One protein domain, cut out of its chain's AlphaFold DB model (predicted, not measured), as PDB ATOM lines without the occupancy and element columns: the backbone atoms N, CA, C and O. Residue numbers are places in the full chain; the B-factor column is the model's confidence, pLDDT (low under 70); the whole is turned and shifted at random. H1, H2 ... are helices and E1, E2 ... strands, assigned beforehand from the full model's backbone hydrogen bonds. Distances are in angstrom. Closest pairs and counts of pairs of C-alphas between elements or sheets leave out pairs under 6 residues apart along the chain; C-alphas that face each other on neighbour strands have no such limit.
ATOM      1  N   LYS A 434      21.142  42.488  24.258       70.19
ATOM      2  CA  LYS A 434      21.771  43.815  24.143       70.19
ATOM      3  C   LYS A 434      23.234  43.819  24.590       70.19
ATOM      4  O   LYS A 434      23.902  44.843  24.455       70.19
ATOM      5  N   PHE A 435      23.741  42.708  25.129       74.50
ATOM      6  CA  PHE A 435      25.160  42.584  25.445       74.50
ATOM      7  C   PHE A 435      25.967  42.295  24.168       74.50
ATOM      8  O   PHE A 435      25.527  41.492  23.345       74.50
ATOM      9  N   PRO A 436      27.147  42.916  23.985       70.00
ATOM     10  CA  PRO A 436      28.074  42.527  22.925       70.00
ATOM     11  C   PRO A 436      28.389  41.020  22.987       70.00
ATOM     12  O   PRO A 436      28.575  40.485  24.079       70.00
ATOM     13  N   ASN A 437      28.463  40.326  21.846       59.81
ATOM     14  CA  ASN A 437      28.663  38.864  21.811       59.81
ATOM     15  C   ASN A 437      29.945  38.404  22.539       59.81
ATOM     16  O   ASN A 437      29.995  37.313  23.102       59.81
ATOM     17  N   ASP A 438      30.980  39.242  22.557       63.06
ATOM     18  CA  ASP A 438      32.235  39.038  23.285       63.06
ATOM     19  C   ASP A 438      32.089  39.190  24.810       63.06
ATOM     20  O   ASP A 438      32.862  38.598  25.562       63.06
ATOM     21  N   VAL A 439      31.085  39.936  25.276       63.91
ATOM     22  CA  VAL A 439      30.754  40.114  26.696       63.91
ATOM     23  C   VAL A 439      29.974  38.919  27.232       63.91
ATOM     24  O   VAL A 439      30.296  38.429  28.311       63.91
ATOM     25  N   THR A 440      28.986  38.417  26.490       61.75
ATOM     26  CA  THR A 440      28.153  37.274  26.901       61.75
ATOM     27  C   THR A 440      28.971  35.989  27.004       61.75
ATOM     28  O   THR A 440      28.926  35.322  28.034       61.75
ATOM     29  N   VAL A 441      29.790  35.690  25.990       65.25
ATOM     30  CA  VAL A 441      30.635  34.482  25.963       65.25
ATOM     31  C   VAL A 441      31.686  34.496  27.072       65.25
ATOM     32  O   VAL A 441      31.971  33.466  27.677       65.25
ATOM     33  N   GLU A 442      32.276  35.654  27.365       65.31
ATOM     34  CA  GLU A 442      33.292  35.770  28.412       65.31
ATOM     35  C   GLU A 442      32.675  35.790  29.817       65.31
ATOM     36  O   GLU A 442      33.328  35.405  30.785       65.31
ATOM     37  N   ALA A 443      31.409  36.203  29.940       61.97
ATOM     38  CA  ALA A 443      30.710  36.261  31.215       61.97
ATOM     39  C   ALA A 443      30.257  34.922  31.772       61.97
ATOM     40  O   ALA A 443      30.176  34.760  32.993       61.97
ATOM     41  N   GLU A 444      29.988  33.981  30.878       66.12
ATOM     42  CA  GLU A 444      29.564  32.623  31.207       66.12
ATOM     43  C   GLU A 444      30.753  31.708  31.533       66.12
ATOM     44  O   GLU A 444      30.569  30.637  32.111       66.12
ATOM     45  N   LYS A 445      31.987  32.136  31.227       72.00
ATOM     46  CA  LYS A 445      33.195  31.384  31.580       72.00
ATOM     47  C   LYS A 445      33.397  31.342  33.093       72.00
ATOM     48  O   LYS A 445      33.224  32.332  33.809       72.00
ATOM     49  N   SER A 446      33.829  30.181  33.579       65.25
ATOM     50  CA  SER A 446      34.307  30.029  34.948       65.25
ATOM     51  C   SER A 446      35.540  30.907  35.188       65.25
ATOM     52  O   SER A 446      36.299  31.236  34.275       65.25
ATOM     53  N   ILE A 447      35.736  31.314  36.441       68.75
ATOM     54  CA  ILE A 447      36.922  32.075  36.844       68.75
ATOM     55  C   ILE A 447      38.164  31.198  36.570       68.75
ATOM     56  O   ILE A 447      38.215  30.074  37.077       68.75
ATOM     57  N   PRO A 448      39.165  31.660  35.794       70.88
ATOM     58  CA  PRO A 448      40.327  30.858  35.431       70.88
ATOM     59  C   PRO A 448      41.335  30.852  36.585       70.88
ATOM     60  O   PRO A 448      42.367  31.522  36.550       70.88
ATOM     61  N   PHE A 449      41.016  30.089  37.632       64.12
ATOM     62  CA  PHE A 449      41.799  30.016  38.865       64.12
ATOM     63  C   PHE A 449      43.263  29.613  38.632       64.12
ATOM     64  O   PHE A 449      44.128  30.040  39.386       64.12
ATOM     65  N   GLU A 450      43.572  28.840  37.587       63.69
ATOM     66  CA  GLU A 450      44.955  28.464  37.258       63.69
ATOM     67  C   GLU A 450      45.793  29.647  36.746       63.69
ATOM     68  O   GLU A 450      46.909  29.849  37.218       63.69
ATOM     69  N   ILE A 451      45.229  30.485  35.867       62.72
ATOM     70  CA  ILE A 451      45.883  31.702  35.345       62.72
ATOM     71  C   ILE A 451      46.062  32.740  36.461       62.72
ATOM     72  O   ILE A 451      47.052  33.467  36.503       62.72
ATOM     73  N   LEU A 452      45.107  32.791  37.389       58.00
ATOM     74  CA  LEU A 452      45.121  33.697  38.532       58.00
ATOM     75  C   LEU A 452      46.093  33.262  39.643       58.00
ATOM     76  O   LEU A 452      46.527  34.098  40.428       58.00
ATOM     77  N   LYS A 453      46.473  31.981  39.716       59.97
ATOM     78  CA  LYS A 453      47.481  31.496  40.679       59.97
ATOM     79  C   LYS A 453      48.909  31.880  40.287       59.97
ATOM     80  O   LYS A 453      49.776  31.995  41.151       59.97
ATOM     81  N   THR A 454      49.167  32.104  39.001       56.94
ATOM     82  CA  THR A 454      50.444  32.630  38.510       56.94
ATOM     83  C   THR A 454      50.419  34.159  38.560       56.94
ATOM     84  O   THR A 454      49.860  34.799  37.674       56.94
ATOM     85  N   ASN A 455      50.998  34.761  39.604       54.66
ATOM     86  CA  ASN A 455      51.102  36.221  39.742       54.66
ATOM     87  C   ASN A 455      51.975  36.826  38.625       54.66
ATOM     88  O   ASN A 455      53.189  36.960  38.776       54.66
ATOM     89  N   GLY A 456      51.347  37.189  37.502       66.50
ATOM     90  CA  GLY A 456      52.002  37.723  36.309       66.50
ATOM     91  C   GLY A 456      51.058  38.502  35.387       66.50
ATOM     92  O   GLY A 456      49.877  38.693  35.682       66.50
ATOM     93  N   GLU A 457      51.586  38.947  34.245       66.75
ATOM     94  CA  GLU A 457      50.918  39.846  33.286       66.75
ATOM     95  C   GLU A 457      49.563  39.307  32.783       66.75
ATOM     96  O   GLU A 457      48.606  40.064  32.604       66.75
ATOM     97  N   ALA A 458      49.428  37.983  32.657       67.12
ATOM     98  CA  ALA A 458      48.185  37.318  32.264       67.12
ATOM     99  C   ALA A 458      47.058  37.459  33.309       67.12
ATOM    100  O   ALA A 458      45.907  37.709  32.942       67.12
ATOM    101  N   ALA A 459      47.376  37.357  34.605       68.12
ATOM    102  CA  ALA A 459      46.408  37.530  35.690       68.12
ATOM    103  C   ALA A 459      45.911  38.982  35.761       68.12
ATOM    104  O   ALA A 459      44.710  39.236  35.880       68.12
ATOM    105  N   GLN A 460      46.826  39.942  35.602       70.12
ATOM    106  CA  GLN A 460      46.495  41.365  35.576       70.12
ATOM    107  C   GLN A 460      45.622  41.728  34.364       70.12
ATOM    108  O   GLN A 460      44.589  42.381  34.520       70.12
ATOM    109  N   THR A 461      45.972  41.221  33.180       77.19
ATOM    110  CA  THR A 461      45.189  41.404  31.947       77.19
ATOM    111  C   THR A 461      43.762  40.875  32.105       77.19
ATOM    112  O   THR A 461      42.795  41.519  31.685       77.19
ATOM    113  N   TRP A 462      43.598  39.717  32.752       78.75
ATOM    114  CA  TRP A 462      42.277  39.154  33.015       78.75
ATOM    115  C   TRP A 462      41.466  39.995  34.013       78.75
ATOM    116  O   TRP A 462      40.286  40.246  33.770       78.75
ATOM    117  N   LEU A 463      42.077  40.488  35.099       74.12
ATOM    118  CA  LEU A 463      41.408  41.349  36.088       74.12
ATOM    119  C   LEU A 463      40.929  42.677  35.477       74.12
ATOM    120  O   LEU A 463      39.798  43.106  35.728       74.12
ATOM    121  N   GLU A 464      41.746  43.302  34.629       75.88
ATOM    122  CA  GLU A 464      41.370  44.515  33.893       75.88
ATOM    123  C   GLU A 464      40.216  44.248  32.918       75.88
ATOM    124  O   GLU A 464      39.254  45.023  32.842       75.88
ATOM    125  N   ARG A 465      40.256  43.113  32.209       78.81
ATOM    126  CA  ARG A 465      39.180  42.684  31.306       78.81
ATOM    127  C   ARG A 465      37.881  42.404  32.063       78.81
ATOM    128  O   ARG A 465      36.827  42.893  31.656       78.81
ATOM    129  N   ARG A 466      37.954  41.710  33.202       80.06
ATOM    130  CA  ARG A 466      36.826  41.455  34.111       80.06
ATOM    131  C   ARG A 466      36.172  42.756  34.564       80.06
ATOM    132  O   ARG A 466      34.956  42.892  34.455       80.06
ATOM    133  N   TRP A 467      36.953  43.735  35.025       76.69
ATOM    134  CA  TRP A 467      36.424  45.039  35.439       76.69
ATOM    135  C   TRP A 467      35.651  45.734  34.310       76.69
ATOM    136  O   TRP A 467      34.555  46.270  34.524       76.69
ATOM    137  N   ARG A 468      36.209  45.728  33.092       78.81
ATOM    138  CA  ARG A 468      35.582  46.347  31.913       78.81
ATOM    139  C   ARG A 468      34.242  45.698  31.584       78.81
ATOM    140  O   ARG A 468      33.264  46.421  31.394       78.81
ATOM    141  N   ILE A 469      34.187  44.368  31.586       80.56
ATOM    142  CA  ILE A 469      32.960  43.626  31.285       80.56
ATOM    143  C   ILE A 469      31.894  43.874  32.358       80.56
ATOM    144  O   ILE A 469      30.767  44.238  32.026       80.56
ATOM    145  N   GLN A 470      32.256  43.792  33.645       82.50
ATOM    146  CA  GLN A 470      31.334  44.103  34.744       82.50
ATOM    147  C   GLN A 470      30.720  45.503  34.597       82.50
ATOM    148  O   GLN A 470      29.527  45.693  34.826       82.50
ATOM    149  N   THR A 471      31.528  46.486  34.192       81.56
ATOM    150  CA  THR A 471      31.077  47.870  33.988       81.56
ATOM    151  C   THR A 471      30.084  47.979  32.827       81.56
ATOM    152  O   THR A 471      29.059  48.644  32.956       81.56
ATOM    153  N   GLN A 472      30.357  47.310  31.702       82.06
ATOM    154  CA  GLN A 472      29.474  47.310  30.532       82.06
ATOM    155  C   GLN A 472      28.117  46.669  30.839       82.06
ATOM    156  O   GLN A 472      27.082  47.258  30.530       82.06
ATOM    157  N   VAL A 473      28.121  45.517  31.512       83.69
ATOM    158  CA  VAL A 473      26.897  44.823  31.935       83.69
ATOM    159  C   VAL A 473      26.077  45.704  32.882       83.69
ATOM    160  O   VAL A 473      24.882  45.890  32.663       83.69
ATOM    161  N   VAL A 474      26.714  46.330  33.882       87.75
ATOM    162  CA  VAL A 474      26.049  47.273  34.803       87.75
ATOM    163  C   VAL A 474      25.417  48.450  34.057       87.75
ATOM    164  O   VAL A 474      24.312  48.865  34.399       87.75
ATOM    165  N   HIS A 475      26.086  48.999  33.041       86.56
ATOM    166  CA  HIS A 475      25.553  50.120  32.265       86.56
ATOM    167  C   HIS A 475      24.301  49.735  31.480       86.56
ATOM    168  O   HIS A 475      23.277  50.388  31.655       86.56
ATOM    169  N   VAL A 476      24.374  48.662  30.685       86.00
ATOM    170  CA  VAL A 476      23.249  48.188  29.861       86.00
ATOM    171  C   VAL A 476      22.040  47.874  30.737       86.00
ATOM    172  O   VAL A 476      20.931  48.302  30.442       86.00
ATOM    173  N   ILE A 477      22.249  47.191  31.861       87.25
ATOM    174  CA  ILE A 477      21.153  46.812  32.756       87.25
ATOM    175  C   ILE A 477      20.503  48.036  33.389       87.25
ATOM    176  O   ILE A 477      19.280  48.129  33.405       87.25
ATOM    177  N   VAL A 478      21.289  48.994  33.890       88.25
ATOM    178  CA  VAL A 478      20.715  50.211  34.480       88.25
ATOM    179  C   VAL A 478      19.979  51.038  33.431       88.25
ATOM    180  O   VAL A 478      18.925  51.582  33.744       88.25
ATOM    181  N   ASP A 479      20.488  51.124  32.203       85.25
ATOM    182  CA  ASP A 479      19.811  51.845  31.123       85.25
ATOM    183  C   ASP A 479      18.446  51.198  30.798       85.25
ATOM    184  O   ASP A 479      17.441  51.909  30.722       85.25
ATOM    185  N   GLU A 480      18.361  49.864  30.778       86.31
ATOM    186  CA  GLU A 480      17.095  49.139  30.588       86.31
ATOM    187  C   GLU A 480      16.139  49.265  31.777       86.31
ATOM    188  O   GLU A 480      14.948  49.521  31.599       86.31
ATOM    189  N   MET A 481      16.645  49.174  33.010       86.06
ATOM    190  CA  MET A 481      15.825  49.420  34.200       86.06
ATOM    191  C   MET A 481      15.254  50.851  34.199       86.06
ATOM    192  O   MET A 481      14.133  51.085  34.659       86.06
ATOM    193  N   ARG A 482      15.987  51.826  33.647       85.50
ATOM    194  CA  ARG A 482      15.546  53.226  33.571       85.50
ATOM    195  C   ARG A 482      14.450  53.480  32.538       85.50
ATOM    196  O   ARG A 482      13.771  54.497  32.680       85.50
ATOM    197  N   HIS A 483      14.225  52.576  31.579       82.56
ATOM    198  CA  HIS A 483      13.051  52.637  30.697       82.56
ATOM    199  C   HIS A 483      11.739  52.421  31.457       82.56
ATOM    200  O   HIS A 483      10.716  52.976  31.066       82.56
ATOM    201  N   ILE A 484      11.776  51.683  32.568       80.00
ATOM    202  CA  ILE A 484      10.623  51.513  33.457       80.00
ATOM    203  C   ILE A 484      10.499  52.724  34.385       80.00
ATOM    204  O   ILE A 484       9.438  53.336  34.487       80.00
ATOM    205  N   LYS A 485      11.583  53.084  35.090       77.62
ATOM    206  CA  LYS A 485      11.582  54.218  36.027       77.62
ATOM    207  C   LYS A 485      12.988  54.752  36.266       77.62
ATOM    208  O   LYS A 485      13.917  53.993  36.497       77.62
ATOM    209  N   THR A 486      13.147  56.073  36.330       74.38
ATOM    210  CA  THR A 486      14.451  56.708  36.608       74.38
ATOM    211  C   THR A 486      14.839  56.650  38.092       74.38
ATOM    212  O   THR A 486      16.003  56.437  38.438       74.38
ATOM    213  N   LYS A 487      13.865  56.782  39.003       77.38
ATOM    214  CA  LYS A 487      14.042  56.584  40.453       77.38
ATOM    215  C   LYS A 487      13.663  55.155  40.847       77.38
ATOM    216  O   LYS A 487      12.500  54.875  41.139       77.38
ATOM    217  N   ILE A 488      14.656  54.275  40.838       78.12
ATOM    218  CA  ILE A 488      14.516  52.835  41.079       78.12
ATOM    219  C   ILE A 488      14.735  52.540  42.578       78.12
ATOM    220  O   ILE A 488      15.700  53.059  43.150       78.12
ATOM    221  N   PRO A 489      13.870  51.741  43.233       75.06
ATOM    222  CA  PRO A 489      14.036  51.368  44.639       75.06
ATOM    223  C   PRO A 489      15.199  50.381  44.859       75.06
ATOM    224  O   PRO A 489      15.564  49.612  43.974       75.06
ATOM    225  N   MET A 490      15.757  50.368  46.074       70.12
ATOM    226  CA  MET A 490      16.858  49.473  46.478       70.12
ATOM    227  C   MET A 490      16.514  47.985  46.294       70.12
ATOM    228  O   MET A 490      17.367  47.215  45.858       70.12
ATOM    229  N   SER A 491      15.276  47.581  46.598       72.25
ATOM    230  CA  SER A 491      14.809  46.193  46.455       72.25
ATOM    231  C   SER A 491      14.899  45.695  45.010       72.25
ATOM    232  O   SER A 491      15.366  44.584  44.776       72.25
ATOM    233  N   ALA A 492      14.580  46.543  44.029       78.50
ATOM    234  CA  ALA A 492      14.724  46.213  42.611       78.50
ATOM    235  C   ALA A 492      16.187  45.942  42.227       78.50
ATOM    236  O   ALA A 492      16.473  44.970  41.535       78.50
ATOM    237  N   PHE A 493      17.131  46.753  42.719       84.00
ATOM    238  CA  PHE A 493      18.556  46.515  42.469       84.00
ATOM    239  C   PHE A 493      19.058  45.219  43.105       84.00
ATOM    240  O   PHE A 493      19.835  44.517  42.466       84.00
ATOM    241  N   LYS A 494      18.584  44.870  44.309       78.75
ATOM    242  CA  LYS A 494      18.916  43.593  44.963       78.75
ATOM    243  C   LYS A 494      18.406  42.392  44.157       78.75
ATOM    244  O   LYS A 494      19.161  41.453  43.930       78.75
ATOM    245  N   ILE A 495      17.159  42.436  43.675       81.44
ATOM    246  CA  ILE A 495      16.564  41.363  42.852       81.44
ATOM    247  C   ILE A 495      17.391  41.140  41.578       81.44
ATOM    248  O   ILE A 495      17.731  40.007  41.241       81.44
ATOM    249  N   ILE A 496      17.754  42.221  40.887       83.94
ATOM    250  CA  ILE A 496      18.547  42.154  39.656       83.94
ATOM    251  C   ILE A 496      19.989  41.709  39.928       83.94
ATOM    252  O   ILE A 496      20.530  40.899  39.176       83.94
ATOM    253  N   ALA A 497      20.606  42.184  41.012       85.00
ATOM    254  CA  ALA A 497      21.948  41.770  41.404       85.00
ATOM    255  C   ALA A 497      22.016  40.278  41.764       85.00
ATOM    256  O   ALA A 497      22.970  39.619  41.352       85.00
ATOM    257  N   ASN A 498      21.001  39.730  42.442       82.44
ATOM    258  CA  ASN A 498      20.892  38.291  42.704       82.44
ATOM    259  C   ASN A 498      20.836  37.493  41.395       82.44
ATOM    260  O   ASN A 498      21.700  36.650  41.163       82.44
ATOM    261  N   LYS A 499      19.914  37.840  40.482       83.62
ATOM    262  CA  LYS A 499      19.784  37.169  39.172       83.62
ATOM    263  C   LYS A 499      21.090  37.175  38.365       83.62
ATOM    264  O   LYS A 499      21.411  36.205  37.682       83.62
ATOM    265  N   LEU A 500      21.848  38.272  38.417       81.94
ATOM    266  CA  LEU A 500      23.132  38.395  37.718       81.94
ATOM    267  C   LEU A 500      24.256  37.612  38.392       81.94
ATOM    268  O   LEU A 500      25.070  37.010  37.697       81.94
ATOM    269  N   SER A 501      24.307  37.632  39.722       82.00
ATOM    270  CA  SER A 501      25.360  36.972  40.501       82.00
ATOM    271  C   SER A 501      25.210  35.448  40.483       82.00
ATOM    272  O   SER A 501      26.210  34.733  40.479       82.00
ATOM    273  N   GLU A 502      23.973  34.949  40.399       80.00
ATOM    274  CA  GLU A 502      23.671  33.529  40.186       80.00
ATOM    275  C   GLU A 502      24.079  33.062  38.786       80.00
ATOM    276  O   GLU A 502      24.643  31.980  38.631       80.00
ATOM    277  N   ARG A 503      23.829  33.889  37.763       76.81
ATOM    278  CA  ARG A 503      24.081  33.527  36.364       76.81
ATOM    279  C   ARG A 503      25.541  33.682  35.936       76.81
ATOM    280  O   ARG A 503      26.019  32.884  35.138       76.81
ATOM    281  N   TYR A 504      26.244  34.701  36.430       79.50
ATOM    282  CA  TYR A 504      27.583  35.059  35.959       79.50
ATOM    283  C   TYR A 504      28.617  35.006  37.093       79.50
ATOM    284  O   TYR A 504      28.712  35.940  37.900       79.50
ATOM    285  N   PRO A 505      29.481  33.972  37.121       77.69
ATOM    286  CA  PRO A 505      30.523  33.813  38.137       77.69
ATOM    287  C   PRO A 505      31.497  34.993  38.238       77.69
ATOM    288  O   PRO A 505      32.133  35.175  39.276       77.69
ATOM    289  N   MET A 506      31.611  35.820  37.191       78.62
ATOM    290  CA  MET A 506      32.486  36.993  37.193       78.62
ATOM    291  C   MET A 506      32.126  38.038  38.247       78.62
ATOM    292  O   MET A 506      32.950  38.909  38.503       78.62
ATOM    293  N   PHE A 507      30.898  38.056  38.770       82.81
ATOM    294  CA  PHE A 507      30.475  39.093  39.719       82.81
ATOM    295  C   PHE A 507      30.792  38.739  41.164       82.81
ATOM    296  O   PHE A 507      30.829  39.651  41.981       82.81
ATOM    297  N   LYS A 508      31.113  37.470  41.447       81.38
ATOM    298  CA  LYS A 508      31.496  36.994  42.779       81.38
ATOM    299  C   LYS A 508      32.682  37.782  43.327       81.38
ATOM    300  O   LYS A 508      33.606  38.097  42.579       81.38
ATOM    301  N   ASP A 509      32.683  38.093  44.615       78.31
ATOM    302  CA  ASP A 509      33.797  38.810  45.235       78.31
ATOM    303  C   ASP A 509      35.005  37.870  45.346       78.31
ATOM    304  O   ASP A 509      34.867  36.726  45.781       78.31
ATOM    305  N   ILE A 510      36.179  38.343  44.920       73.88
ATOM    306  CA  ILE A 510      37.430  37.578  44.900       73.88
ATOM    307  C   ILE A 510      38.482  38.313  45.736       73.88
ATOM    308  O   ILE A 510      38.563  39.541  45.668       73.88
ATOM    309  N   ASP A 511      39.272  37.581  46.519       68.44
ATOM    310  CA  ASP A 511      40.370  38.141  47.314       68.44
ATOM    311  C   ASP A 511      41.714  38.220  46.560       68.44
ATOM    312  O   ASP A 511      41.825  37.871  45.387       68.44
ATOM    313  N   SER A 512      42.762  38.716  47.228       57.69
ATOM    314  CA  SER A 512      44.108  38.863  46.651       57.69
ATOM    315  C   SER A 512      44.791  37.544  46.277       57.69
ATOM    316  O   SER A 512      45.760  37.573  45.525       57.69
ATOM    317  N   ASP A 513      44.301  36.420  46.801       59.12
ATOM    318  CA  ASP A 513      44.782  35.070  46.484       59.12
ATOM    319  C   ASP A 513      43.873  34.387  45.450       59.12
ATOM    320  O   ASP A 513      44.000  33.197  45.159       59.12
ATOM    321  N   ASN A 514      42.971  35.171  44.859       61.78
ATOM    322  CA  ASN A 514      42.048  34.783  43.817       61.78
ATOM    323  C   ASN A 514      41.014  33.722  44.236       61.78
ATOM    324  O   ASN A 514      40.471  33.013  43.387       61.78
ATOM    325  N   GLU A 515      40.681  33.657  45.530       66.50
ATOM    326  CA  GLU A 515      39.576  32.847  46.048       66.50
ATOM    327  C   GLU A 515      38.265  33.633  46.100       66.50
ATOM    328  O   GLU A 515      38.242  34.827  46.393       66.50
ATOM    329  N   VAL A 516      37.145  32.941  45.874       72.62
ATOM    330  CA  VAL A 516      35.810  33.527  46.034       72.62
ATOM    331  C   VAL A 516      35.490  33.689  47.523       72.62
ATOM    332  O   VAL A 516      35.456  32.708  48.267       72.62
ATOM    333  N   ILE A 517      35.227  34.928  47.940       70.56
ATOM    334  CA  ILE A 517      34.913  35.314  49.325       70.56
ATOM    335  C   ILE A 517      33.457  35.752  49.523       70.56
ATOM    336  O   ILE A 517      33.022  35.904  50.658       70.56
ATOM    337  N   GLY A 518      32.703  35.949  48.441       73.38
ATOM    338  CA  GLY A 518      31.297  36.336  48.501       73.38
ATOM    339  C   GLY A 518      30.596  36.155  47.160       73.38
ATOM    340  O   GLY A 518      31.236  36.080  46.108       73.38
ATOM    341  N   ASP A 519      29.267  36.094  47.184       75.38
ATOM    342  CA  ASP A 519      28.444  35.967  45.975       75.38
ATOM    343  C   ASP A 519      28.482  37.213  45.073       75.38
ATOM    344  O   ASP A 519      28.106  37.131  43.907       75.38
ATOM    345  N   GLY A 520      29.001  38.343  45.569       78.88
ATOM    346  CA  GLY A 520      29.129  39.588  44.814       78.88
ATOM    347  C   GLY A 520      27.833  40.384  44.679       78.88
ATOM    348  O   GLY A 520      27.846  41.479  44.109       78.88
ATOM    349  N   CYS A 521      26.719  39.895  45.234       78.25
ATOM    350  CA  CYS A 521      25.411  40.518  45.072       78.25
ATOM    351  C   CYS A 521      25.371  41.923  45.682       78.25
ATOM    352  O   CYS A 521      24.893  42.873  45.054       78.25
ATOM    353  N   PHE A 522      25.923  42.095  46.885       75.62
ATOM    354  CA  PHE A 522      25.965  43.404  47.537       75.62
ATOM    355  C   PHE A 522      26.824  44.402  46.742       75.62
ATOM    356  O   PHE A 522      26.382  45.517  46.448       75.62
ATOM    357  N   THR A 523      28.027  43.983  46.336       78.62
ATOM    358  CA  THR A 523      28.946  44.777  45.509       78.62
ATOM    359  C   THR A 523      28.284  45.199  44.194       78.62
ATOM    360  O   THR A 523      28.368  46.363  43.793       78.62
ATOM    361  N   LEU A 524      27.572  44.281  43.539       83.44
ATOM    362  CA  LEU A 524      26.847  44.545  42.301       83.44
ATOM    363  C   LEU A 524      25.638  45.468  42.513       83.44
ATOM    364  O   LEU A 524      25.450  46.407  41.740       83.44
ATOM    365  N   THR A 525      24.877  45.279  43.593       79.75
ATOM    366  CA  THR A 525      23.764  46.159  43.989       79.75
ATOM    367  C   THR A 525      24.245  47.604  44.119       79.75
ATOM    368  O   THR A 525      23.639  48.518  43.558       79.75
ATOM    369  N   MET A 526      25.378  47.825  44.795       77.94
ATOM    370  CA  MET A 526      25.965  49.161  44.936       77.94
ATOM    371  C   MET A 526      26.411  49.741  43.591       77.94
ATOM    372  O   MET A 526      26.099  50.897  43.307       77.94
ATOM    373  N   LYS A 527      27.055  48.947  42.725       82.44
ATOM    374  CA  LYS A 527      27.457  49.391  41.375       82.44
ATOM    375  C   LYS A 527      26.258  49.824  40.519       82.44
ATOM    376  O   LYS A 527      26.321  50.865  39.861       82.44
ATOM    377  N   LEU A 528      25.155  49.072  40.557       85.56
ATOM    378  CA  LEU A 528      23.912  49.412  39.850       85.56
ATOM    379  C   LEU A 528      23.307  50.730  40.378       85.56
ATOM    380  O   LEU A 528      22.928  51.607  39.597       85.56
ATOM    381  N   ILE A 529      23.285  50.912  41.701       78.94
ATOM    382  CA  ILE A 529      22.790  52.136  42.352       78.94
ATOM    383  C   ILE A 529      23.657  53.343  42.010       78.94
ATOM    384  O   ILE A 529      23.132  54.407  41.685       78.94
ATOM    385  N   GLU A 530      24.979  53.205  42.083       79.12
ATOM    386  CA  GLU A 530      25.919  54.277  41.763       79.12
ATOM    387  C   GLU A 530      25.767  54.734  40.314       79.12
ATOM    388  O   GLU A 530      25.699  55.939  40.055       79.12
ATOM    389  N   ARG A 531      25.623  53.789  39.377       86.19
ATOM    390  CA  ARG A 531      25.355  54.092  37.970       86.19
ATOM    391  C   ARG A 531      24.009  54.797  37.785       86.19
ATOM    392  O   ARG A 531      23.964  55.812  37.088       86.19
ATOM    393  N   ASN A 532      22.936  54.342  38.435       85.94
ATOM    394  CA  ASN A 532      21.637  55.017  38.344       85.94
ATOM    395  C   ASN A 532      21.680  56.429  38.953       85.94
ATOM    396  O   ASN A 532      21.172  57.385  38.371       85.94
ATOM    397  N   ASN A 533      22.350  56.598  40.094       78.06
ATOM    398  CA  ASN A 533      22.551  57.900  40.732       78.06
ATOM    399  C   ASN A 533      23.392  58.843  39.866       78.06
ATOM    400  O   ASN A 533      23.106  60.038  39.802       78.06
ATOM    401  N   TYR A 534      24.409  58.314  39.182       74.00
ATOM    402  CA  TYR A 534      25.197  59.064  38.212       74.00
ATOM    403  C   TYR A 534      24.330  59.555  37.046       74.00
ATOM    404  O   TYR A 534      24.419  60.723  36.680       74.00
ATOM    405  N   LEU A 535      23.456  58.704  36.503       75.38
ATOM    406  CA  LEU A 535      22.547  59.058  35.405       75.38
ATOM    407  C   LEU A 535      21.400  59.987  35.823       75.38
ATOM    408  O   LEU A 535      20.910  60.770  35.016       75.38
ATOM    409  N   ASN A 536      20.984  59.924  37.087       72.81
ATOM    410  CA  ASN A 536      20.021  60.853  37.677       72.81
ATOM    411  C   ASN A 536      20.663  62.182  38.093       72.81
ATOM    412  O   ASN A 536      19.963  63.103  38.523       72.81
ATOM    413  N   ARG A 537      21.990  62.304  37.981       61.22
ATOM    414  CA  ARG A 537      22.686  63.555  38.247       61.22
ATOM    415  C   ARG A 537      22.352  64.541  37.124       61.22
ATOM    416  O   ARG A 537      22.613  64.234  35.963       61.22
ATOM    417  N   PRO A 538      21.830  65.737  37.432       44.56
ATOM    418  CA  PRO A 538      21.562  66.728  36.401       44.56
ATOM    419  C   PRO A 538      22.868  67.078  35.673       44.56
ATOM    420  O   PRO A 538      23.853  67.479  36.307       44.56
ATOM    421  N   PHE A 539      22.889  66.914  34.345       43.75
ATOM    422  CA  PHE A 539      23.965  67.418  33.493       43.75
ATOM    423  C   PHE A 539      24.147  68.907  33.790       43.75
ATOM    424  O   PHE A 539      23.174  69.653  33.748       43.75
ATOM    425  N   ARG A 553      26.302  58.431  58.194       39.88
ATOM    426  CA  ARG A 553      25.603  57.142  58.404       39.88
ATOM    427  C   ARG A 553      25.733  56.194  57.202       39.88
ATOM    428  O   ARG A 553      26.003  55.020  57.404       39.88
ATOM    429  N   SER A 554      25.647  56.715  55.971       52.06
ATOM    430  CA  SER A 554      25.702  55.909  54.735       52.06
ATOM    431  C   SER A 554      27.038  55.180  54.530       52.06
ATOM    432  O   SER A 554      27.023  53.998  54.208       52.06
ATOM    433  N   LYS A 555      28.188  55.823  54.788       49.31
ATOM    434  CA  LYS A 555      29.502  55.151  54.692       49.31
ATOM    435  C   LYS A 555      29.710  54.101  55.782       49.31
ATOM    436  O   LYS A 555      30.255  53.044  55.501       49.31
ATOM    437  N   LYS A 556      29.279  54.388  57.018       53.66
ATOM    438  CA  LYS A 556      29.360  53.422  58.121       53.66
ATOM    439  C   LYS A 556      28.515  52.185  57.811       53.66
ATOM    440  O   LYS A 556      29.007  51.080  57.973       53.66
ATOM    441  N   LEU A 557      27.289  52.383  57.320       60.25
ATOM    442  CA  LEU A 557      26.407  51.290  56.920       60.25
ATOM    443  C   LEU A 557      27.018  50.485  55.765       60.25
ATOM    444  O   LEU A 557      27.168  49.284  55.913       60.25
ATOM    445  N   ALA A 558      27.482  51.140  54.696       57.38
ATOM    446  CA  ALA A 558      28.111  50.469  53.554       57.38
ATOM    447  C   ALA A 558      29.336  49.616  53.932       57.38
ATOM    448  O   ALA A 558      29.534  48.546  53.367       57.38
ATOM    449  N   ASN A 559      30.142  50.071  54.898       61.47
ATOM    450  CA  ASN A 559      31.277  49.297  55.401       61.47
ATOM    451  C   ASN A 559      30.830  48.082  56.225       61.47
ATOM    452  O   ASN A 559      31.427  47.021  56.105       61.47
ATOM    453  N   ILE A 560      29.804  48.239  57.066       61.19
ATOM    454  CA  ILE A 560      29.302  47.172  57.943       61.19
ATOM    455  C   ILE A 560      28.556  46.095  57.139       61.19
ATOM    456  O   ILE A 560      28.626  44.922  57.481       61.19
ATOM    457  N   THR A 561      27.862  46.475  56.065       63.94
ATOM    458  CA  THR A 561      27.104  45.543  55.216       63.94
ATOM    459  C   THR A 561      27.951  44.884  54.125       63.94
ATOM    460  O   THR A 561      27.430  44.094  53.340       63.94
ATOM    461  N   SER A 562      29.234  45.235  54.013       60.50
ATOM    462  CA  SER A 562      30.121  44.694  52.983       60.50
ATOM    463  C   SER A 562      30.291  43.181  53.163       60.50
ATOM    464  O   SER A 562      30.554  42.715  54.268       60.50
TER     465      SER A 562
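AT A GLANCE: This is residues 434 to 539 and 553 to 562 of the 693 residues of the protein "CIDE-N domain-containing protein" of Solenopsis invicta (UniProt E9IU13). One long helix, H3, runs the length of the model, with H5 packed across its later half and H4 packed on H5. H2 makes a corner at the start of H3, H1 lies close beside H3, and H6, beyond a cut, touches no helix. The printed part has 116 residues, mostly helix, in the order H1, H2, H3, H4, E1, H5, H6. It is compact, with a radius of gyration of the C-alphas of 15.2 A and spans of 43 by 37 by 28 A.

IN THESE COORDINATES: Find C-alpha 437 at (28.663, 38.864, 21.811), where H1 begins, residues 437 to 443. H2 is residues 449 to 453. From C-alpha 457 at (50.918, 39.846, 33.286), H3 runs 42.0 A to residue 484. Next come H4, residues 490 to 503, 20.2 A; strand E1, residues 516 to 518; and H5, residues 521 to 535, 21.1 A. H6, residues 553 to 560, ends at (29.302, 47.172, 57.943).

HOW THE PARTS SIT: Look at Val 439 and Ile 469: their C-alphas, 6.2 A apart, are the closest of H1 and H3, which are close but not clearly touching. H2 and H3 touch only at the corner, closest at C-alphas 452 and 459, 4.9 A. H3, with residues 474 to 482 alone, touches H5 at a steep tilt of 60 degrees, the same way; C-alphas 474 and 528 are closest, 5.9 A. H4 touches H5 at a steep tilt of 55 degrees, opposite ways, closest at C-alphas 497 and 521, 5.2 A. H3 and H4 are near each other. E1 pairs with no named strand, but residues 509 to 510 pair antiparallel with it. Every O i to N i+4 pair is within hydrogen-bond range in H2, H4, H5 and H6; H1 has 2 of 3 and H3 23 of 24.

THE WHOLE: Residues 540 to 552 are not printed, and C-alphas 539 and 553 are 27.0 A apart across this cut. The link from H4 to E1, 12 residues, is long. Mean pLDDT of the printed part is 72.9; 39 residues are under 70, among them 449 to 459 and 553 to 562.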